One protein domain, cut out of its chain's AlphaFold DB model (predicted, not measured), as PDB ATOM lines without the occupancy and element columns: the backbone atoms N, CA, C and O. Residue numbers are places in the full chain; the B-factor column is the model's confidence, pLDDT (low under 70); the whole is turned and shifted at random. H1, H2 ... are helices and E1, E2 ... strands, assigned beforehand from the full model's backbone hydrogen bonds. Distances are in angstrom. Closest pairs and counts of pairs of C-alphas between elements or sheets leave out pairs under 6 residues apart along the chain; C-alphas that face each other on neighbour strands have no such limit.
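This is residues 33 to 192 of the 499 residues of an uncharacterized protein of Angiostrongylus costaricensis (UniProt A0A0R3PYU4). Two long helices, H1 and H3, lie side by side, with strand hairpin E1 E2 on H3 and H2 on H1. The 160 printed residues, mixed in class, run H1 H2 H3 H4 E1 E2. The whole is compact, radius of gyration of the C-alphas 16.9 A, spanning 52 by 34 by 26 A.

H1, residues 33 to 55, touches H3, residues 112 to 134, at a shallow tilt of 17 degrees, the same way; C-alphas 52 and 129 are closest, 6.0 A. Antiparallel E1, residues 170 to 179, and E2, residues 182 to 190, have N 172 and O 188 2.8 A apart. Every O i to N i+4 pair is within hydrogen-bond range in H1 and H2, residues 84 to 93; H4, residues 136 to 144, has 2 of 5, and 2 of 6 O i to N i+3.

H1 spans 32.8 A from C-alpha 33 at (20.031, 57.646, -24.228); E2 ends at C-alpha 190, (40.945, 39.464, -48.324).

The printed part has no cut; pLDDT is under 70 at residues 69 to 73 and 95 to 115.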
ATOM      1  N   GLU A  33      20.459  57.259 -22.874       77.69
ATOM      2  CA  GLU A  33      20.031  57.646 -24.228       77.69
ATOM      3  C   GLU A  33      21.183  57.606 -25.230       77.69
ATOM      4  O   GLU A  33      21.008  57.225 -26.393       77.69
ATOM      5  N   TYR A  34      22.387  57.954 -24.775       78.94
ATOM      6  CA  TYR A  34      23.594  57.807 -25.576       78.94
ATOM      7  C   TYR A  34      23.889  56.325 -25.849       78.94
ATOM      8  O   TYR A  34      24.101  55.941 -27.000       78.94
ATOM      9  N   MET A  35      23.788  55.464 -24.832       81.06
ATOM     10  CA  MET A  35      24.001  54.016 -24.970       81.06
ATOM     11  C   MET A  35      22.899  53.294 -25.772       81.06
ATOM     12  O   MET A  35      23.188  52.299 -26.442       81.06
ATOM     13  N   ARG A  36      21.650  53.788 -25.775       81.81
ATOM     14  CA  ARG A  36      20.616  53.372 -26.747       81.81
ATOM     15  C   ARG A  36      21.007  53.801 -28.163       81.81
ATOM     16  O   ARG A  36      21.072  52.960 -29.053       81.81
ATOM     17  N   THR A  37      21.363  55.075 -28.356       82.12
ATOM     18  CA  THR A  37      21.753  55.630 -29.671       82.12
ATOM     19  C   THR A  37      22.941  54.878 -30.284       82.12
ATOM     20  O   THR A  37      22.901  54.539 -31.465       82.12
ATOM     21  N   LEU A  38      23.969  54.545 -29.491       84.56
ATOM     22  CA  LEU A  38      25.110  53.749 -29.957       84.56
ATOM     23  C   LEU A  38      24.703  52.344 -30.421       84.56
ATOM     24  O   LEU A  38      25.152  51.906 -31.482       84.56
ATOM     25  N   ARG A  39      23.834  51.646 -29.673       85.56
ATOM     26  CA  ARG A  39      23.312  50.335 -30.097       85.56
ATOM     27  C   ARG A  39      22.467  50.455 -31.368       85.56
ATOM     28  O   ARG A  39      22.633  49.634 -32.266       85.56
ATOM     29  N   GLN A  40      21.631  51.492 -31.481       85.44
ATOM     30  CA  GLN A  40      20.805  51.765 -32.667       85.44
ATOM     31  C   GLN A  40      21.692  51.933 -33.910       85.44
ATOM     32  O   GLN A  40      21.455  51.320 -34.952       85.44
ATOM     33  N   TYR A  41      22.769  52.714 -33.776       88.62
ATOM     34  CA  TYR A  41      23.741  52.949 -34.841       88.62
ATOM     35  C   TYR A  41      24.503  51.673 -35.204       88.62
ATOM     36  O   TYR A  41      24.636  51.376 -36.388       88.62
ATOM     37  N   GLY A  42      24.929  50.874 -34.221       88.88
ATOM     38  CA  GLY A  42      25.558  49.573 -34.466       88.88
ATOM     39  C   GLY A  42      24.650  48.585 -35.201       88.88
ATOM     40  O   GLY A  42      25.097  47.957 -36.163       88.88
ATOM     41  N   ARG A  43      23.367  48.510 -34.822       87.88
ATOM     42  CA  ARG A  43      22.349  47.664 -35.466       87.88
ATOM     43  C   ARG A  43      22.176  48.028 -36.941       87.88
ATOM     44  O   ARG A  43      22.426  47.187 -37.803       87.88
ATOM     45  N   TYR A  44      21.823  49.279 -37.249       89.12
ATOM     46  CA  TYR A  44      21.601  49.697 -38.639       89.12
ATOM     47  C   TYR A  44      22.881  49.715 -39.477       89.12
ATOM     48  O   TYR A  44      22.836  49.333 -40.646       89.12
ATOM     49  N   PHE A  45      24.024  50.110 -38.901       93.00
ATOM     50  CA  PHE A  45      25.302  50.076 -39.615       93.00
ATOM     51  C   PHE A  45      25.654  48.644 -40.019       93.00
ATOM     52  O   PHE A  45      26.008  48.412 -41.171       93.00
ATOM     53  N   SER A  46      25.477  47.673 -39.115       93.06
ATOM     54  CA  SER A  46      25.726  46.257 -39.404       93.06
ATOM     55  C   SER A  46      24.786  45.720 -40.488       93.06
ATOM     56  O   SER A  46      25.260  45.117 -41.448       93.06
ATOM     57  N   THR A  47      23.479  46.003 -40.406       91.81
ATOM     58  CA  THR A  47      22.504  45.626 -41.450       91.81
ATOM     59  C   THR A  47      22.900  46.170 -42.824       91.81
ATOM     60  O   THR A  47      22.991  45.416 -43.795       91.81
ATOM     61  N   ARG A  48      23.176  47.477 -42.913       93.25
ATOM     62  CA  ARG A  48      23.471  48.151 -44.185       93.25
ATOM     63  C   ARG A  48      24.851  47.773 -44.734       93.25
ATOM     64  O   ARG A  48      24.993  47.625 -45.946       93.25
ATOM     65  N   LEU A  49      25.835  47.523 -43.866       96.06
ATOM     66  CA  LEU A  49      27.144  46.970 -44.234       96.06
ATOM     67  C   LEU A  49      27.015  45.577 -44.865       96.06
ATOM     68  O   LEU A  49      27.626  45.331 -45.904       96.06
ATOM     69  N   VAL A  50      26.224  44.676 -44.270       95.56
ATOM     70  CA  VAL A  50      26.020  43.326 -44.820       95.56
ATOM     71  C   VAL A  50      25.337  43.397 -46.187       95.56
ATOM     72  O   VAL A  50      25.842  42.782 -47.124       95.56
ATOM     73  N   GLN A  51      24.267  44.189 -46.333       95.12
ATOM     74  CA  GLN A  51      23.599  44.395 -47.629       95.12
ATOM     75  C   GLN A  51      24.593  44.889 -48.697       95.12
ATOM     76  O   GLN A  51      24.741  44.252 -49.737       95.12
ATOM     77  N   VAL A  52      25.374  45.937 -48.401       95.44
ATOM     78  CA  VAL A  52      26.433  46.462 -49.288       95.44
ATOM     79  C   VAL A  52      27.459  45.394 -49.685       95.44
ATOM     80  O   VAL A  52      27.860  45.318 -50.851       95.44
ATOM     81  N   VAL A  53      27.908  44.567 -48.736       95.94
ATOM     82  CA  VAL A  53      28.912  43.530 -49.006       95.94
ATOM     83  C   VAL A  53      28.325  42.399 -49.854       95.94
ATOM     84  O   VAL A  53      28.976  42.015 -50.825       95.94
ATOM     85  N   VAL A  54      27.112  41.913 -49.569       95.81
ATOM     86  CA  VAL A  54      26.469  40.837 -50.352       95.81
ATOM     87  C   VAL A  54      26.104  41.314 -51.761       95.81
ATOM     88  O   VAL A  54      26.471  40.661 -52.736       95.81
ATOM     89  N   GLN A  55      25.514  42.504 -51.906       94.88
ATOM     90  CA  GLN A  55      25.206  43.117 -53.211       94.88
ATOM     91  C   GLN A  55      26.462  43.332 -54.069       94.88
ATOM     92  O   GLN A  55      26.429  43.232 -55.293       94.88
ATOM     93  N   SER A  56      27.632  43.537 -53.453       95.50
ATOM     94  CA  SER A  56      28.909  43.571 -54.183       95.50
ATOM     95  C   SER A  56      29.377  42.199 -54.718       95.50
ATOM     96  O   SER A  56      30.487  42.103 -55.262       95.50
ATOM     97  N   ARG A  57      28.585  41.131 -54.552       95.50
ATOM     98  CA  ARG A  57      28.891  39.750 -54.968       95.50
ATOM     99  C   ARG A  57      27.853  39.117 -55.899       95.50
ATOM    100  O   ARG A  57      28.227  38.167 -56.575       95.50
ATOM    101  N   THR A  58      26.634  39.649 -56.024       91.31
ATOM    102  CA  THR A  58      25.568  39.059 -56.872       91.31
ATOM    103  C   THR A  58      25.750  39.278 -58.383       91.31
ATOM    104  O   THR A  58      24.962  38.779 -59.173       91.31
ATOM    105  N   ASN A  59      26.800  40.000 -58.804       86.62
ATOM    106  CA  ASN A  59      27.071  40.427 -60.192       86.62
ATOM    107  C   ASN A  59      26.099  41.484 -60.764       86.62
ATOM    108  O   ASN A  59      26.271  41.940 -61.896       86.62
ATOM    109  N   GLU A  60      25.124  41.938 -59.981       88.19
ATOM    110  CA  GLU A  60      24.122  42.917 -60.409       88.19
ATOM    111  C   GLU A  60      24.622  44.372 -60.311       88.19
ATOM    112  O   GLU A  60      25.500  44.725 -59.513       88.19
ATOM    113  N   LYS A  61      24.042  45.255 -61.134       87.31
ATOM    114  CA  LYS A  61      24.342  46.697 -61.145       87.31
ATOM    115  C   LYS A  61      23.326  47.478 -60.307       87.31
ATOM    116  O   LYS A  61      22.356  48.012 -60.839       87.31
ATOM    117  N   PHE A  62      23.592  47.602 -59.011       86.00
ATOM    118  CA  PHE A  62      22.817  48.461 -58.110       86.00
ATOM    119  C   PHE A  62      23.079  49.946 -58.404       86.00
ATOM    120  O   PHE A  62      24.128  50.479 -58.030       86.00
ATOM    121  N   ASN A  63      22.117  50.599 -59.063       86.19
ATOM    122  CA  ASN A  63      22.082  52.043 -59.298       86.19
ATOM    123  C   ASN A  63      20.872  52.615 -58.550       86.19
ATOM    124  O   ASN A  63      19.739  52.284 -58.888       86.19
ATOM    125  N   LEU A  64      21.112  53.443 -57.532       86.00
ATOM    126  CA  LEU A  64      20.063  54.011 -56.683       86.00
ATOM    127  C   LEU A  64      20.065  55.533 -56.799       86.00
ATOM    128  O   LEU A  64      21.107  56.175 -56.675       86.00
ATOM    129  N   GLU A  65      18.888  56.095 -57.056       84.69
ATOM    130  CA  GLU A  65      18.698  57.532 -57.222       84.69
ATOM    131  C   GLU A  65      18.750  58.268 -55.875       84.69
ATOM    132  O   GLU A  65      18.208  57.803 -54.867       84.69
ATOM    133  N   CYS A  66      19.393  59.439 -55.870       82.38
ATOM    134  CA  CYS A  66      19.461  60.324 -54.712       82.38
ATOM    135  C   CYS A  66      18.130  61.065 -54.529       82.38
ATOM    136  O   CYS A  66      17.875  62.070 -55.187       82.38
ATOM    137  N   THR A  67      17.290  60.581 -53.618       80.25
ATOM    138  CA  THR A  67      16.010  61.211 -53.278       80.25
ATOM    139  C   THR A  67      16.181  62.397 -52.329       80.25
ATOM    140  O   THR A  67      17.040  62.383 -51.446       80.25
ATOM    141  N   LEU A  68      15.305  63.400 -52.456       73.75
ATOM    142  CA  LEU A  68      15.131  64.443 -51.438       73.75
ATOM    143  C   LEU A  68      14.649  63.839 -50.097       73.75
ATOM    144  O   LEU A  68      14.106  62.730 -50.100       73.75
ATOM    145  N   PRO A  69      14.814  64.542 -48.956       64.19
ATOM    146  CA  PRO A  69      14.360  64.056 -47.655       64.19
ATOM    147  C   PRO A  69      12.865  63.714 -47.659       64.19
ATOM    148  O   PRO A  69      12.014  64.584 -47.842       64.19
ATOM    149  N   SER A  70      12.554  62.435 -47.462       65.06
ATOM    150  CA  SER A  70      11.189  61.925 -47.343       65.06
ATOM    151  C   SER A  70      10.768  61.833 -45.870       65.06
ATOM    152  O   SER A  70      11.563  62.071 -44.960       65.06
ATOM    153  N   ASN A  71       9.520  61.425 -45.623       53.69
ATOM    154  CA  ASN A  71       9.007  61.202 -44.267       53.69
ATOM    155  C   ASN A  71       9.658  59.991 -43.548       53.69
ATOM    156  O   ASN A  71       9.379  59.746 -42.378       53.69
ATOM    157  N   SER A  72      10.519  59.232 -44.239       64.31
ATOM    158  CA  SER A  72      11.295  58.104 -43.708       64.31
ATOM    159  C   SER A  72      12.749  58.193 -44.215       64.31
ATOM    160  O   SER A  72      13.058  57.637 -45.273       64.31
ATOM    161  N   PRO A  73      13.644  58.923 -43.523       67.44
ATOM    162  CA  PRO A  73      14.999  59.182 -44.010       67.44
ATOM    163  C   PRO A  73      15.873  57.917 -44.029       67.44
ATOM    164  O   PRO A  73      15.883  57.137 -43.077       67.44
ATOM    165  N   ASP A  74      16.655  57.748 -45.098       82.38
ATOM    166  CA  ASP A  74      17.600  56.637 -45.240       82.38
ATOM    167  C   ASP A  74      18.732  56.693 -44.207       82.38
ATOM    168  O   ASP A  74      19.435  57.700 -44.065       82.38
ATOM    169  N   TRP A  75      18.973  55.559 -43.545       86.44
ATOM    170  CA  TRP A  75      20.034  55.421 -42.553       86.44
ATOM    171  C   TRP A  75      21.413  55.740 -43.138       86.44
ATOM    172  O   TRP A  75      21.824  55.218 -44.173       86.44
ATOM    173  N   PHE A  76      22.140  56.609 -42.433       89.81
ATOM    174  CA  PHE A  76      23.439  57.156 -42.831       89.81
ATOM    175  C   PHE A  76      23.411  57.945 -44.151       89.81
ATOM    176  O   PHE A  76      24.444  58.080 -44.812       89.81
ATOM    177  N   ASN A  77      22.254  58.501 -44.529       86.62
ATOM    178  CA  ASN A  77      22.048  59.286 -45.753       86.62
ATOM    179  C   ASN A  77      22.478  58.499 -47.009       86.62
ATOM    180  O   ASN A  77      23.179  59.017 -47.891       86.62
ATOM    181  N   LEU A  78      22.131  57.208 -47.024       87.12
ATOM    182  CA  LEU A  78      22.510  56.222 -48.031       87.12
ATOM    183  C   LEU A  78      21.334  55.290 -48.320       87.12
ATOM    184  O   LEU A  78      21.110  54.311 -47.603       87.12
ATOM    185  N   ARG A  79      20.633  55.568 -49.421       88.94
ATOM    186  CA  ARG A  79      19.668  54.630 -49.984       88.94
ATOM    187  C   ARG A  79      20.386  53.346 -50.381       88.94
ATOM    188  O   ARG A  79      21.321  53.367 -51.182       88.94
ATOM    189  N   ILE A  80      19.961  52.247 -49.772       89.56
ATOM    190  CA  ILE A  80      20.452  50.883 -49.977       89.56
ATOM    191  C   ILE A  80      19.205  50.005 -49.928       89.56
ATOM    192  O   ILE A  80      18.549  49.948 -48.887       89.56
ATOM    193  N   ASP A  81      18.873  49.352 -51.038       90.00
ATOM    194  CA  ASP A  81      17.770  48.391 -51.068       90.00
ATOM    195  C   ASP A  81      18.124  47.166 -50.207       90.00
ATOM    196  O   ASP A  81      19.299  46.827 -50.047       90.00
ATOM    197  N   GLU A  82      17.127  46.496 -49.630       88.88
ATOM    198  CA  GLU A  82      17.351  45.334 -48.765       88.88
ATOM    199  C   GLU A  82      16.956  44.029 -49.462       88.88
ATOM    200  O   GLU A  82      15.781  43.775 -49.723       88.88
ATOM    201  N   LEU A  83      17.939  43.157 -49.712       90.56
ATOM    202  CA  LEU A  83      17.686  41.777 -50.119       90.56
ATOM    203  C   LEU A  83      17.012  41.045 -48.947       90.56
ATOM    204  O   LEU A  83      17.606  40.917 -47.874       90.56
ATOM    205  N   GLY A  84      15.772  40.586 -49.136       90.94
ATOM    206  CA  GLY A  84      14.929  40.074 -48.046       90.94
ATOM    207  C   GLY A  84      15.513  38.858 -47.318       90.94
ATOM    208  O   GLY A  84      15.450  38.784 -46.091       90.94
ATOM    209  N   GLU A  85      16.152  37.940 -48.049       92.06
ATOM    210  CA  GLU A  85      16.868  36.796 -47.467       92.06
ATOM    211  C   GLU A  85      18.062  37.220 -46.592       92.06
ATOM    212  O   GLU A  85      18.212  36.730 -45.467       92.06
ATOM    213  N   VAL A  86      18.844  38.201 -47.052       92.94
ATOM    214  CA  VAL A  86      19.965  38.787 -46.309       92.94
ATOM    215  C   VAL A  86      19.445  39.463 -45.043       92.94
ATOM    216  O   VAL A  86      19.967  39.194 -43.963       92.94
ATOM    217  N   SER A  87      18.375  40.263 -45.124       91.06
ATOM    218  CA  SER A  87      17.769  40.889 -43.940       91.06
ATOM    219  C   SER A  87      17.160  39.860 -42.972       91.06
ATOM    220  O   SER A  87      17.231  40.050 -41.757       91.06
ATOM    221  N   ALA A  88      16.674  38.713 -43.460       89.88
ATOM    222  CA  ALA A  88      16.243  37.597 -42.616       89.88
ATOM    223  C   ALA A  88      17.415  36.839 -41.958       89.88
ATOM    224  O   ALA A  88      17.265  36.319 -40.849       89.88
ATOM    225  N   GLN A  89      18.594  36.750 -42.586       89.00
ATOM    226  CA  GLN A  89      19.803  36.238 -41.922       89.00
ATOM    227  C   GLN A  89      20.368  37.262 -40.925       89.00
ATOM    228  O   GLN A  89      20.674  36.900 -39.792       89.00
ATOM    229  N   VAL A  90      20.399  38.548 -41.285       90.00
ATOM    230  CA  VAL A  90      20.771  39.666 -40.403       90.00
ATOM    231  C   VAL A  90      19.888  39.708 -39.153       90.00
ATOM    232  O   VAL A  90      20.436  39.715 -38.054       90.00
ATOM    233  N   LYS A  91      18.549  39.652 -39.257       86.38
ATOM    234  CA  LYS A  91      17.661  39.645 -38.070       86.38
ATOM    235  C   LYS A  91      17.848  38.387 -37.201       86.38
ATOM    236  O   LYS A  91      17.635  38.455 -35.996       86.38
ATOM    237  N   ARG A  92      18.324  37.263 -37.758       84.06
ATOM    238  CA  ARG A  92      18.696  36.063 -36.977       84.06
ATOM    239  C   ARG A  92      20.067  36.172 -36.295       84.06
ATOM    240  O   ARG A  92      20.216  35.656 -35.192       84.06
ATOM    241  N   SER A  93      21.051  36.823 -36.920       79.56
ATOM    242  CA  SER A  93      22.424  36.921 -36.394       79.56
ATOM    243  C   SER A  93      22.674  38.159 -35.523       79.56
ATOM    244  O   SER A  93      23.293  38.046 -34.475       79.56
ATOM    245  N   ILE A  94      22.202  39.339 -35.934       75.00
ATOM    246  CA  ILE A  94      22.615  40.649 -35.390       75.00
ATOM    247  C   ILE A  94      21.637  41.182 -34.326       75.00
ATOM    248  O   ILE A  94      22.043  41.922 -33.429       75.00
ATOM    249  N   SER A  95      20.361  40.773 -34.342       63.47
ATOM    250  CA  SER A  95      19.392  41.186 -33.308       63.47
ATOM    251  C   SER A  95      19.694  40.632 -31.910       63.47
ATOM    252  O   SER A  95      19.161  41.157 -30.937       63.47
ATOM    253  N   ARG A  96      20.559  39.614 -31.793       61.38
ATOM    254  CA  ARG A  96      21.032  39.091 -30.500       61.38
ATOM    255  C   ARG A  96      22.092  40.001 -29.869       61.38
ATOM    256  O   ARG A  96      22.040  40.245 -28.670       61.38
ATOM    257  N   THR A  97      22.998  40.535 -30.689       63.06
ATOM    258  CA  THR A  97      24.087  41.442 -30.294       63.06
ATOM    259  C   THR A  97      23.592  42.856 -29.972       63.06
ATOM    260  O   THR A  97      24.114  43.514 -29.075       63.06
ATOM    261  N   PHE A  98      22.579  43.339 -30.703       61.19
ATOM    262  CA  PHE A  98      22.036  44.699 -30.576       61.19
ATOM    263  C   PHE A  98      20.551  44.686 -30.191       61.19
ATOM    264  O   PHE A  98      19.709  45.272 -30.882       61.19
ATOM    265  N   SER A  99      20.221  44.003 -29.091       52.81
ATOM    266  CA  SER A  99      18.869  44.020 -28.536       52.81
ATOM    267  C   SER A  99      18.468  45.444 -28.127       52.81
ATOM    268  O   SER A  99      19.125  46.122 -27.329       52.81
ATOM    269  N   ILE A 100      17.397  45.902 -28.768       55.25
ATOM    270  CA  ILE A 100      16.673  47.152 -28.541       55.25
ATOM    271  C   ILE A 100      15.235  46.822 -28.919       55.25
ATOM    272  O   ILE A 100      15.003  46.256 -29.999       55.25
ATOM    273  N   ASP A 101      14.314  47.134 -28.023       52.78
ATOM    274  CA  ASP A 101      12.892  46.869 -28.177       52.78
ATOM    275  C   ASP A 101      12.344  47.669 -29.372       52.78
ATOM    276  O   ASP A 101      12.692  48.834 -29.566       52.78
ATOM    277  N   GLU A 102      11.537  47.039 -30.234       52.66
ATOM    278  CA  GLU A 102      11.180  47.604 -31.556       52.66
ATOM    279  C   GLU A 102      10.180  48.791 -31.478       52.66
ATOM    280  O   GLU A 102       9.730  49.288 -32.508       52.66
ATOM    281  N   GLU A 103       9.864  49.269 -30.270       48.59
ATOM    282  CA  GLU A 103       8.915  50.352 -29.966       48.59
ATOM    283  C   GLU A 103       9.544  51.765 -30.044       48.59
ATOM    284  O   GLU A 103       8.867  52.731 -30.390       48.59
ATOM    285  N   ASP A 104      10.863  51.896 -29.837       44.81
ATOM    286  CA  ASP A 104      11.588  53.186 -29.741       44.81
ATOM    287  C   ASP A 104      11.860  53.891 -31.100       44.81
ATOM    288  O   ASP A 104      12.594  54.883 -31.179       44.81
ATOM    289  N   GLN A 105      11.277  53.394 -32.198       48.69
ATOM    290  CA  GLN A 105      11.616  53.727 -33.597       48.69
ATOM    291  C   GLN A 105      11.388  55.214 -33.992       48.69
ATOM    292  O   GLN A 105      11.823  55.618 -35.069       48.69
ATOM    293  N   GLN A 106      10.746  56.040 -33.151       45.72
ATOM    294  CA  GLN A 106      10.336  57.422 -33.477       45.72
ATOM    295  C   GLN A 106      10.682  58.469 -32.387       45.72
ATOM    296  O   GLN A 106       9.955  59.446 -32.189       45.72
ATOM    297  N   THR A 107      11.798  58.317 -31.666       45.12
ATOM    298  CA  THR A 107      12.234  59.314 -30.663       45.12
ATOM    299  C   THR A 107      12.892  60.564 -31.279       45.12
ATOM    300  O   THR A 107      13.866  60.509 -32.032       45.12
ATOM    301  N   LYS A 108      12.352  61.740 -30.926       46.09
ATOM    302  CA  LYS A 108      12.837  63.076 -31.329       46.09
ATOM    303  C   LYS A 108      14.219  63.336 -30.705       46.09
ATOM    304  O   LYS A 108      14.370  63.183 -29.495       46.09
ATOM    305  N   TRP A 109      15.229  63.710 -31.496       49.91
ATOM    306  CA  TRP A 109      16.635  63.627 -31.073       49.91
ATOM    307  C   TRP A 109      17.375  64.968 -30.929       49.91
ATOM    308  O   TRP A 109      17.044  65.953 -31.574       49.91
ATOM    309  N   ALA A 110      18.398  64.980 -30.063       43.06
ATOM    310  CA  ALA A 110      19.321  66.102 -29.850       43.06
ATOM    311  C   ALA A 110      20.510  66.059 -30.833       43.06
ATOM    312  O   ALA A 110      20.987  64.970 -31.175       43.06
ATOM    313  N   ASN A 111      20.987  67.227 -31.268       53.84
ATOM    314  CA  ASN A 111      21.458  67.387 -32.650       53.84
ATOM    315  C   ASN A 111      22.951  67.094 -32.913       53.84
ATOM    316  O   ASN A 111      23.250  66.338 -33.837       53.84
ATOM    317  N   ASP A 112      23.898  67.621 -32.127       51.31
ATOM    318  CA  ASP A 112      25.285  67.775 -32.625       51.31
ATOM    319  C   ASP A 112      26.169  66.519 -32.532       51.31
ATOM    320  O   ASP A 112      26.587  65.970 -33.554       51.31
ATOM    321  N   ILE A 113      26.429  66.008 -31.321       48.94
ATOM    322  CA  ILE A 113      27.291  64.818 -31.112       48.94
ATOM    323  C   ILE A 113      26.720  63.592 -31.845       48.94
ATOM    324  O   ILE A 113      27.459  62.761 -32.380       48.94
ATOM    325  N   ARG A 114      25.385  63.512 -31.915       58.78
ATOM    326  CA  ARG A 114      24.648  62.499 -32.671       58.78
ATOM    327  C   ARG A 114      24.954  62.600 -34.172       58.78
ATOM    328  O   ARG A 114      25.308  61.591 -34.782       58.78
ATOM    329  N   SER A 115      24.921  63.810 -34.736       69.25
ATOM    330  CA  SER A 115      25.244  64.061 -36.145       69.25
ATOM    331  C   SER A 115      26.697  63.736 -36.497       69.25
ATOM    332  O   SER A 115      26.931  63.118 -37.535       69.25
ATOM    333  N   GLN A 116      27.681  64.079 -35.655       83.19
ATOM    334  CA  GLN A 116      29.092  63.822 -35.987       83.19
ATOM    335  C   GLN A 116      29.384  62.321 -36.152       83.19
ATOM    336  O   GLN A 116      29.962  61.918 -37.164       83.19
ATOM    337  N   LEU A 117      28.953  61.484 -35.200       86.56
ATOM    338  CA  LEU A 117      29.159  60.035 -35.285       86.56
ATOM    339  C   LEU A 117      28.350  59.415 -36.437       86.56
ATOM    340  O   LEU A 117      28.852  58.546 -37.147       86.56
ATOM    341  N   TYR A 118      27.123  59.884 -36.672       88.31
ATOM    342  CA  TYR A 118      26.294  59.441 -37.796       88.31
ATOM    343  C   TYR A 118      26.945  59.734 -39.160       88.31
ATOM    344  O   TYR A 118      26.978  58.867 -40.036       88.31
ATOM    345  N   LEU A 119      27.538  60.921 -39.328       89.44
ATOM    346  CA  LEU A 119      28.290  61.296 -40.529       89.44
ATOM    347  C   LEU A 119      29.581  60.474 -40.680       89.44
ATOM    348  O   LEU A 119      29.883  60.018 -41.782       89.44
ATOM    349  N   GLN A 120      30.306  60.210 -39.589       92.19
ATOM    350  CA  GLN A 120      31.473  59.315 -39.594       92.19
ATOM    351  C   GLN A 120      31.102  57.890 -40.034       92.19
ATOM    352  O   GLN A 120      31.778  57.311 -40.888       92.19
ATOM    353  N   LEU A 121      29.990  57.347 -39.527       93.38
ATOM    354  CA  LEU A 121      29.464  56.046 -39.947       93.38
ATOM    355  C   LEU A 121      28.970  56.059 -41.407       93.38
ATOM    356  O   LEU A 121      29.212  55.091 -42.122       93.38
ATOM    357  N   SER A 122      28.389  57.161 -41.902       93.31
ATOM    358  CA  SER A 122      28.074  57.331 -43.335       93.31
ATOM    359  C   SER A 122      29.322  57.255 -44.211       93.31
ATOM    360  O   SER A 122      29.347  56.502 -45.187       93.31
ATOM    361  N   VAL A 123      30.386  57.977 -43.850       94.75
ATOM    362  CA  VAL A 123      31.664  57.915 -44.573       94.75
ATOM    363  C   VAL A 123      32.243  56.499 -44.516       94.75
ATOM    364  O   VAL A 123      32.661  55.987 -45.550       94.75
ATOM    365  N   MET A 124      32.188  55.819 -43.367       96.00
ATOM    366  CA  MET A 124      32.666  54.436 -43.228       96.00
ATOM    367  C   MET A 124      31.846  53.420 -44.039       96.00
ATOM    368  O   MET A 124      32.408  52.455 -44.561       96.00
ATOM    369  N   LEU A 125      30.540  53.639 -44.204       96.00
ATOM    370  CA  LEU A 125      29.693  52.802 -45.054       96.00
ATOM    371  C   LEU A 125      30.011  53.035 -46.543       96.00
ATOM    372  O   LEU A 125      30.168  52.068 -47.289       96.00
ATOM    373  N   ARG A 126      30.252  54.289 -46.960       95.31
ATOM    374  CA  ARG A 126      30.796  54.608 -48.300       95.31
ATOM    375  C   ARG A 126      32.171  53.961 -48.509       95.31
ATOM    376  O   ARG A 126      32.412  53.396 -49.576       95.31
ATOM    377  N   SER A 127      33.036  53.943 -47.487       96.56
ATOM    378  CA  SER A 127      34.312  53.212 -47.525       96.56
ATOM    379  C   SER A 127      34.117  51.726 -47.807       96.56
ATOM    380  O   SER A 127      34.830  51.168 -48.641       96.56
ATOM    381  N   ALA A 128      33.140  51.090 -47.154       96.88
ATOM    382  CA  ALA A 128      32.816  49.684 -47.375       96.88
ATOM    383  C   ALA A 128      32.328  49.419 -48.810       96.88
ATOM    384  O   ALA A 128      32.814  48.486 -49.447       96.88
ATOM    385  N   MET A 129      31.441  50.270 -49.347       94.88
ATOM    386  CA  MET A 129      30.921  50.156 -50.722       94.88
ATOM    387  C   MET A 129      32.041  50.155 -51.773       94.88
ATOM    388  O   MET A 129      32.015  49.352 -52.709       94.88
ATOM    389  N   VAL A 130      33.040  51.031 -51.617       95.38
ATOM    390  CA  VAL A 130      34.190  51.101 -52.534       95.38
ATOM    391  C   VAL A 130      35.157  49.940 -52.285       95.38
ATOM    392  O   VAL A 130      35.518  49.226 -53.223       95.38
ATOM    393  N   ALA A 131      35.548  49.692 -51.032       96.19
ATOM    394  CA  ALA A 131      36.512  48.646 -50.688       96.19
ATOM    395  C   ALA A 131      36.035  47.245 -51.108       96.19
ATOM    396  O   ALA A 131      36.811  46.475 -51.678       96.19
ATOM    397  N   ALA A 132      34.747  46.933 -50.916       95.62
ATOM    398  CA  ALA A 132      34.164  45.652 -51.307       95.62
ATOM    399  C   ALA A 132      34.263  45.394 -52.824       95.62
ATOM    400  O   ALA A 132      34.488  44.247 -53.232       95.62
ATOM    401  N   ARG A 133      34.173  46.452 -53.648       93.94
ATOM    402  CA  ARG A 133      34.325  46.401 -55.116       93.94
ATOM    403  C   ARG A 133      35.785  46.416 -55.594       93.94
ATOM    404  O   ARG A 133      36.065  45.958 -56.697       93.94
ATOM    405  N   MET A 134      36.733  46.867 -54.772       93.62
ATOM    406  CA  MET A 134      38.161  46.902 -55.136       93.62
ATOM    407  C   MET A 134      38.919  45.588 -54.877       93.62
ATOM    408  O   MET A 134      40.034  45.424 -55.371       93.62
ATOM    409  N   THR A 135      38.325  44.633 -54.151       94.38
ATOM    410  CA  THR A 135      38.925  43.302 -53.913       94.38
ATOM    411  C   THR A 135      39.139  42.490 -55.209       94.38
ATOM    412  O   THR A 135      38.333  42.604 -56.139       94.38
ATOM    413  N   PRO A 136      40.152  41.596 -55.273       93.88
ATOM    414  CA  PRO A 136      40.354  40.694 -56.416       93.88
ATOM    415  C   PRO A 136      39.129  39.824 -56.734       93.88
ATOM    416  O   PRO A 136      38.788  39.645 -57.902       93.88
ATOM    417  N   LEU A 137      38.418  39.357 -55.699       93.44
ATOM    418  CA  LEU A 137      37.162  38.612 -55.823       93.44
ATOM    419  C   LEU A 137      36.128  39.373 -56.673       93.44
ATOM    420  O   LEU A 137      35.585  38.816 -57.624       93.44
ATOM    421  N   HIS A 138      35.900  40.661 -56.393       94.44
ATOM    422  CA  HIS A 138      34.990  41.472 -57.207       94.44
ATOM    423  C   HIS A 138      35.524  41.699 -58.623       94.44
ATOM    424  O   HIS A 138      34.813  41.476 -59.601       94.44
ATOM    425  N   ARG A 139      36.788  42.124 -58.735       93.38
ATOM    426  CA  ARG A 139      37.374  42.573 -60.007       93.38
ATOM    427  C   ARG A 139      37.513  41.462 -61.050       93.38
ATOM    428  O   ARG A 139      37.433  41.768 -62.237       93.38
ATOM    429  N   TYR A 140      37.720  40.213 -60.627       91.25
ATOM    430  CA  TYR A 140      38.074  39.114 -61.533       91.25
ATOM    431  C   TYR A 140      37.128  37.902 -61.497       91.25
ATOM    432  O   TYR A 140      37.134  37.138 -62.463       91.25
ATOM    433  N   TYR A 141      36.320  37.726 -60.439       92.56
ATOM    434  CA  TYR A 141      35.536  36.497 -60.219       92.56
ATOM    435  C   TYR A 141      34.018  36.716 -60.128       92.56
ATOM    436  O   TYR A 141      33.281  35.899 -60.665       92.56
ATOM    437  N   VAL A 142      33.521  37.823 -59.557       94.31
ATOM    438  CA  VAL A 142      32.062  38.093 -59.462       94.31
ATOM    439  C   VAL A 142      31.352  38.044 -60.825       94.31
ATOM    440  O   VAL A 142      30.232  37.553 -60.908       94.31
ATOM    441  N   LYS A 143      32.027  38.466 -61.904       91.88
ATOM    442  CA  LYS A 143      31.521  38.397 -63.289       91.88
ATOM    443  C   LYS A 143      31.604  37.019 -63.958       91.88
ATOM    444  O   LYS A 143      31.105  36.875 -65.067       91.88
ATOM    445  N   LYS A 144      32.291  36.052 -63.345       91.06
ATOM    446  CA  LYS A 144      32.585  34.728 -63.924       91.06
ATOM    447  C   LYS A 144      31.845  33.577 -63.241       91.06
ATOM    448  O   LYS A 144      32.009  32.447 -63.674       91.06
ATOM    449  N   GLN A 145      31.102  33.851 -62.169       92.62
ATOM    450  CA  GLN A 145      30.373  32.824 -61.431       92.62
ATOM    451  C   GLN A 145      29.184  32.295 -62.249       92.62
ATOM    452  O   GLN A 145      28.447  33.075 -62.854       92.62
ATOM    453  N   SER A 146      29.002  30.978 -62.253       90.38
ATOM    454  CA  SER A 146      27.880  30.257 -62.863       90.38
ATOM    455  C   SER A 146      27.717  28.889 -62.192       90.38
ATOM    456  O   SER A 146      28.604  28.438 -61.463       90.38
ATOM    457  N   CYS A 147      26.608  28.200 -62.467       89.12
ATOM    458  CA  CYS A 147      26.404  26.804 -62.063       89.12
ATOM    459  C   CYS A 147      27.516  25.859 -62.556       89.12
ATOM    460  O   CYS A 147      27.837  24.886 -61.880       89.12
ATOM    461  N   ASP A 148      28.136  26.173 -63.693       90.75
ATOM    462  CA  ASP A 148      29.109  25.323 -64.398       90.75
ATOM    463  C   ASP A 148      30.567  25.594 -63.987       90.75
ATOM    464  O   ASP A 148      31.486  24.936 -64.477       90.75
ATOM    465  N   THR A 149      30.802  26.594 -63.131       88.38
ATOM    466  CA  THR A 149      32.148  27.088 -62.801       88.38
ATOM    467  C   THR A 149      32.379  27.175 -61.293       88.38
ATOM    468  O   THR A 149      33.182  26.427 -60.739       88.38
ATOM    469  N   PHE A 150      31.702  28.109 -60.630       90.31
ATOM    470  CA  PHE A 150      31.673  28.311 -59.184       90.31
ATOM    471  C   PHE A 150      30.560  29.306 -58.840       90.31
ATOM    472  O   PHE A 150      30.244  30.188 -59.634       90.31
ATOM    473  N   VAL A 151      30.039  29.234 -57.615       92.38
ATOM    474  CA  VAL A 151      29.111  30.225 -57.048       92.38
ATOM    475  C   VAL A 151      29.756  30.933 -55.856       92.38
ATOM    476  O   VAL A 151      30.515  30.318 -55.102       92.38
ATOM    477  N   ILE A 152      29.494  32.231 -55.676       94.19
ATOM    478  CA  ILE A 152      30.016  32.981 -54.525       94.19
ATOM    479  C   ILE A 152      29.022  32.891 -53.367       94.19
ATOM    480  O   ILE A 152      27.937  33.462 -53.411       94.19
ATOM    481  N   LEU A 153      29.428  32.204 -52.300       93.50
ATOM    482  CA  LEU A 153      28.650  32.064 -51.070       93.50
ATOM    483  C   LEU A 153      29.047  33.123 -50.029       93.50
ATOM    484  O   LEU A 153      30.189  33.589 -49.997       93.50
ATOM    485  N   TYR A 154      28.115  33.459 -49.136       93.62
ATOM    486  CA  TYR A 154      28.356  34.304 -47.965       93.62
ATOM    487  C   TYR A 154      27.911  33.594 -46.678       93.62
ATOM    488  O   TYR A 154      27.018  32.750 -46.690       93.62
ATOM    489  N   LYS A 155      28.546  33.928 -45.551       90.44
ATOM    490  CA  LYS A 155      28.183  33.433 -44.216       90.44
ATOM    491  C   LYS A 155      28.325  34.574 -43.214       90.44
ATOM    492  O   LYS A 155      29.413  35.128 -43.076       90.44
ATOM    493  N   LEU A 156      27.242  34.913 -42.515       90.38
ATOM    494  CA  LEU A 156      27.320  35.762 -41.324       90.38
ATOM    495  C   LEU A 156      27.816  34.928 -40.136       90.38
ATOM    496  O   LEU A 156      27.465  33.754 -39.999       90.38
ATOM    497  N   GLY A 157      28.601  35.557 -39.269       86.62
ATOM    498  CA  GLY A 157      29.083  34.996 -38.012       86.62
ATOM    499  C   GLY A 157      29.373  36.111 -37.010       86.62
ATOM    500  O   GLY A 157      29.567  37.262 -37.399       86.62
ATOM    501  N   GLU A 158      29.384  35.758 -35.731       85.50
ATOM    502  CA  GLU A 158      29.707  36.636 -34.606       85.50
ATOM    503  C   GLU A 158      30.997  36.129 -33.939       85.50
ATOM    504  O   GLU A 158      31.261  34.927 -33.940       85.50
ATOM    505  N   GLY A 159      31.814  37.034 -33.392       84.56
ATOM    506  CA  GLY A 159      33.114  36.699 -32.799       84.56
ATOM    507  C   GLY A 159      34.296  36.844 -33.766       84.56
ATOM    508  O   GLY A 159      34.297  37.699 -34.652       84.56
ATOM    509  N   LEU A 160      35.349  36.049 -33.550       81.25
ATOM    510  CA  LEU A 160      36.572  36.084 -34.357       81.25
ATOM    511  C   LEU A 160      36.408  35.263 -35.645       81.25
ATOM    512  O   LEU A 160      35.832  34.181 -35.636       81.25
ATOM    513  N   SER A 161      36.950  35.766 -36.757       81.06
ATOM    514  CA  SER A 161      36.957  35.029 -38.026       81.06
ATOM    515  C   SER A 161      38.145  34.070 -38.091       81.06
ATOM    516  O   SER A 161      39.293  34.506 -38.185       81.06
ATOM    517  N   GLU A 162      37.852  32.771 -38.090       82.50
ATOM    518  CA  GLU A 162      38.819  31.669 -38.236       82.50
ATOM    519  C   GLU A 162      39.119  31.320 -39.712       82.50
ATOM    520  O   GLU A 162      39.763  30.317 -40.012       82.50
ATOM    521  N   LEU A 163      38.630  32.122 -40.665       85.44
ATOM    522  CA  LEU A 163      38.730  31.832 -42.097       85.44
ATOM    523  C   LEU A 163      40.170  31.981 -42.623       85.44
ATOM    524  O   LEU A 163      40.701  33.092 -42.666       85.44
ATOM    525  N   ASP A 164      40.758  30.893 -43.134       88.50
ATOM    526  CA  ASP A 164      42.057  30.946 -43.815       88.50
ATOM    527  C   ASP A 164      41.990  31.712 -45.153       88.50
ATOM    528  O   ASP A 164      41.496  31.246 -46.189       88.50
ATOM    529  N   LEU A 165      42.572  32.908 -45.143       89.81
ATOM    530  CA  LEU A 165      42.741  33.756 -46.320       89.81
ATOM    531  C   LEU A 165      44.068  33.504 -47.065       89.81
ATOM    532  O   LEU A 165      44.276  34.105 -48.122       89.81
ATOM    533  N   GLY A 166      44.919  32.596 -46.575       87.69
ATOM    534  CA  GLY A 166      46.249  32.300 -47.103       87.69
ATOM    535  C   GLY A 166      47.328  33.270 -46.612       87.69
ATOM    536  O   GLY A 166      47.037  34.325 -46.048       87.69
ATOM    537  N   THR A 167      48.597  32.933 -46.858       87.62
ATOM    538  CA  THR A 167      49.760  33.742 -46.435       87.62
ATOM    539  C   THR A 167      49.758  35.148 -47.038       87.62
ATOM    540  O   THR A 167      50.054  36.117 -46.347       87.62
ATOM    541  N   GLU A 168      49.345  35.275 -48.301       88.12
ATOM    542  CA  GLU A 168      49.261  36.544 -49.041       88.12
ATOM    543  C   GLU A 168      47.944  37.314 -48.787       88.12
ATOM    544  O   GLU A 168      47.480  38.099 -49.626       88.12
ATOM    545  N   ALA A 169      47.287  37.078 -47.649       91.44
ATOM    546  CA  ALA A 169      46.092  37.809 -47.249       91.44
ATOM    547  C   ALA A 169      46.418  39.268 -46.898       91.44
ATOM    548  O   ALA A 169      47.241  39.556 -46.028       91.44
ATOM    549  N   LYS A 170      45.712  40.214 -47.524       93.19
ATOM    550  CA  LYS A 170      45.805  41.639 -47.183       93.19
ATOM    551  C   LYS A 170      44.694  42.016 -46.214       93.19
ATOM    552  O   LYS A 170      43.533  41.675 -46.424       93.19
ATOM    553  N   ARG A 171      45.062  42.750 -45.163       93.44
ATOM    554  CA  ARG A 171      44.176  43.260 -44.108       93.44
ATOM    555  C   ARG A 171      44.257  44.789 -44.096       93.44
ATOM    556  O   ARG A 171      45.356  45.340 -44.105       93.44
ATOM    557  N   LEU A 172      43.110  45.462 -44.118       92.81
ATOM    558  CA  LEU A 172      42.994  46.917 -44.230       92.81
ATOM    559  C   LEU A 172      41.928  47.441 -43.262       92.81
ATOM    560  O   LEU A 172      40.761  47.073 -43.364       92.81
ATOM    561  N   GLU A 173      42.313  48.341 -42.360       95.25
ATOM    562  CA  GLU A 173      41.367  49.107 -41.545       95.25
ATOM    563  C   GLU A 173      40.713  50.190 -42.423       95.25
ATOM    564  O   GLU A 173      41.403  51.019 -43.015       95.25
ATOM    565  N   LEU A 174      39.382  50.148 -42.552       94.44
ATOM    566  CA  LEU A 174      38.586  51.089 -43.354       94.44
ATOM    567  C   LEU A 174      38.125  52.310 -42.546       94.44
ATOM    568  O   LEU A 174      37.760  53.332 -43.129       94.44
ATOM    569  N   GLY A 175      38.133  52.201 -41.218       91.81
ATOM    570  CA  GLY A 175      37.826  53.287 -40.297       91.81
ATOM    571  C   GLY A 175      37.792  52.815 -38.848       91.81
ATOM    572  O   GLY A 175      37.459  51.660 -38.564       91.81
ATOM    573  N   ARG A 176      38.115  53.726 -37.927       93.75
ATOM    574  CA  ARG A 176      37.975  53.522 -36.485       93.75
ATOM    575  C   ARG A 176      37.532  54.815 -35.811       93.75
ATOM    576  O   ARG A 176      38.239  55.816 -35.865       93.75
ATOM    577  N   PHE A 177      36.385  54.760 -35.146       90.12
ATOM    578  CA  PHE A 177      35.741  55.888 -34.481       90.12
ATOM    579  C   PHE A 177      35.539  55.544 -32.999       90.12
ATOM    580  O   PHE A 177      34.676  54.720 -32.679       90.12
ATOM    581  N   PRO A 178      36.374  56.095 -32.094       86.31
ATOM    582  CA  PRO A 178      36.232  55.898 -30.655       86.31
ATOM    583  C   PRO A 178      34.892  56.415 -30.126       86.31
ATOM    584  O   PRO A 178      34.373  57.424 -30.597       86.31
ATOM    585  N   THR A 179      34.367  55.747 -29.104       83.75
ATOM    586  CA  THR A 179      33.203  56.182 -28.325       83.75
ATOM    587  C   THR A 179      33.474  55.914 -26.836       83.75
ATOM    588  O   THR A 179      34.328  55.087 -26.518       83.75
ATOM    589  N   PRO A 180      32.748  56.539 -25.893       79.88
ATOM    590  CA  PRO A 180      32.800  56.176 -24.472       79.88
ATOM    591  C   PRO A 180      32.562  54.680 -24.187       79.88
ATOM    592  O   PRO A 180      33.030  54.173 -23.177       79.88
ATOM    593  N   ALA A 181      31.882  53.964 -25.092       79.81
ATOM    594  CA  ALA A 181      31.630  52.524 -25.004       79.81
ATOM    595  C   ALA A 181      32.701  51.643 -25.689       79.81
ATOM    596  O   ALA A 181      32.540  50.425 -25.738       79.81
ATOM    597  N   GLY A 182      33.760  52.225 -26.268       86.00
ATOM    598  CA  GLY A 182      34.810  51.500 -26.992       86.00
ATOM    599  C   GLY A 182      35.181  52.167 -28.319       86.00
ATOM    600  O   GLY A 182      35.711  53.276 -28.351       86.00
ATOM    601  N   ALA A 183      34.963  51.476 -29.440       87.88
ATOM    602  CA  ALA A 183      35.114  52.056 -30.775       87.88
ATOM    603  C   ALA A 183      34.330  51.262 -31.824       87.88
ATOM    604  O   ALA A 183      34.376  50.032 -31.831       87.88
ATOM    605  N   PHE A 184      33.723  51.956 -32.787       91.50
ATOM    606  CA  PHE A 184      33.394  51.327 -34.065       91.50
ATOM    607  C   PHE A 184      34.690  51.146 -34.850       91.50
ATOM    608  O   PHE A 184      35.381  52.127 -35.113       91.50
ATOM    609  N   ARG A 185      35.036  49.912 -35.225       93.94
ATOM    610  CA  ARG A 185      36.214  49.597 -36.045       93.94
ATOM    611  C   ARG A 185      35.781  48.706 -37.201       93.94
ATOM    612  O   ARG A 185      35.302  47.601 -36.964       93.94
ATOM    613  N   LEU A 186      35.960  49.177 -38.432       95.88
ATOM    614  CA  LEU A 186      35.717  48.388 -39.637       95.88
ATOM    615  C   LEU A 186      37.048  47.997 -40.272       95.88
ATOM    616  O   LEU A 186      37.900  48.839 -40.554       95.88
ATOM    617  N   GLU A 187      37.204  46.708 -40.539       94.94
ATOM    618  CA  GLU A 187      38.390  46.123 -41.145       94.94
ATOM    619  C   GLU A 187      37.955  45.160 -42.255       94.94
ATOM    620  O   GLU A 187      36.986  44.419 -42.089       94.94
ATOM    621  N   VAL A 188      38.657  45.166 -43.388       94.38
ATOM    622  CA  VAL A 188      38.469  44.194 -44.469       94.38
ATOM    623  C   VAL A 188      39.739  43.368 -44.629       94.38
ATOM    624  O   VAL A 188      40.829  43.906 -44.822       94.38
ATOM    625  N   ALA A 189      39.595  42.048 -44.561       94.25
ATOM    626  CA  ALA A 189      40.653  41.096 -44.860       94.25
ATOM    627  C   ALA A 189      40.270  40.299 -46.113       94.25
ATOM    628  O   ALA A 189      39.132  39.845 -46.236       94.25
ATOM    629  N   TYR A 190      41.194  40.159 -47.063       94.00
ATOM    630  CA  TYR A 190      40.945  39.464 -48.324       94.00
ATOM    631  C   TYR A 190      42.183  38.728 -48.847       94.00
ATOM    632  O   TYR A 190      43.316  39.207 -48.768       94.00
ATOM    633  N   ARG A 191      41.932  37.558 -49.435       92.25
ATOM    634  CA  ARG A 191      42.899  36.751 -50.184       92.25
ATOM    635  C   ARG A 191      43.318  37.492 -51.463       92.25
ATOM    636  O   ARG A 191      42.466  38.058 -52.151       92.25
ATOM    637  N   THR A 192      44.614  37.505 -51.782       90.44
ATOM    638  CA  THR A 192      45.125  38.089 -53.042       90.44
ATOM    639  C   THR A 192      45.387  37.027 -54.108       90.44
ATOM    640  O   THR A 192      44.919  37.179 -55.235       90.44
TER     641      THR A 192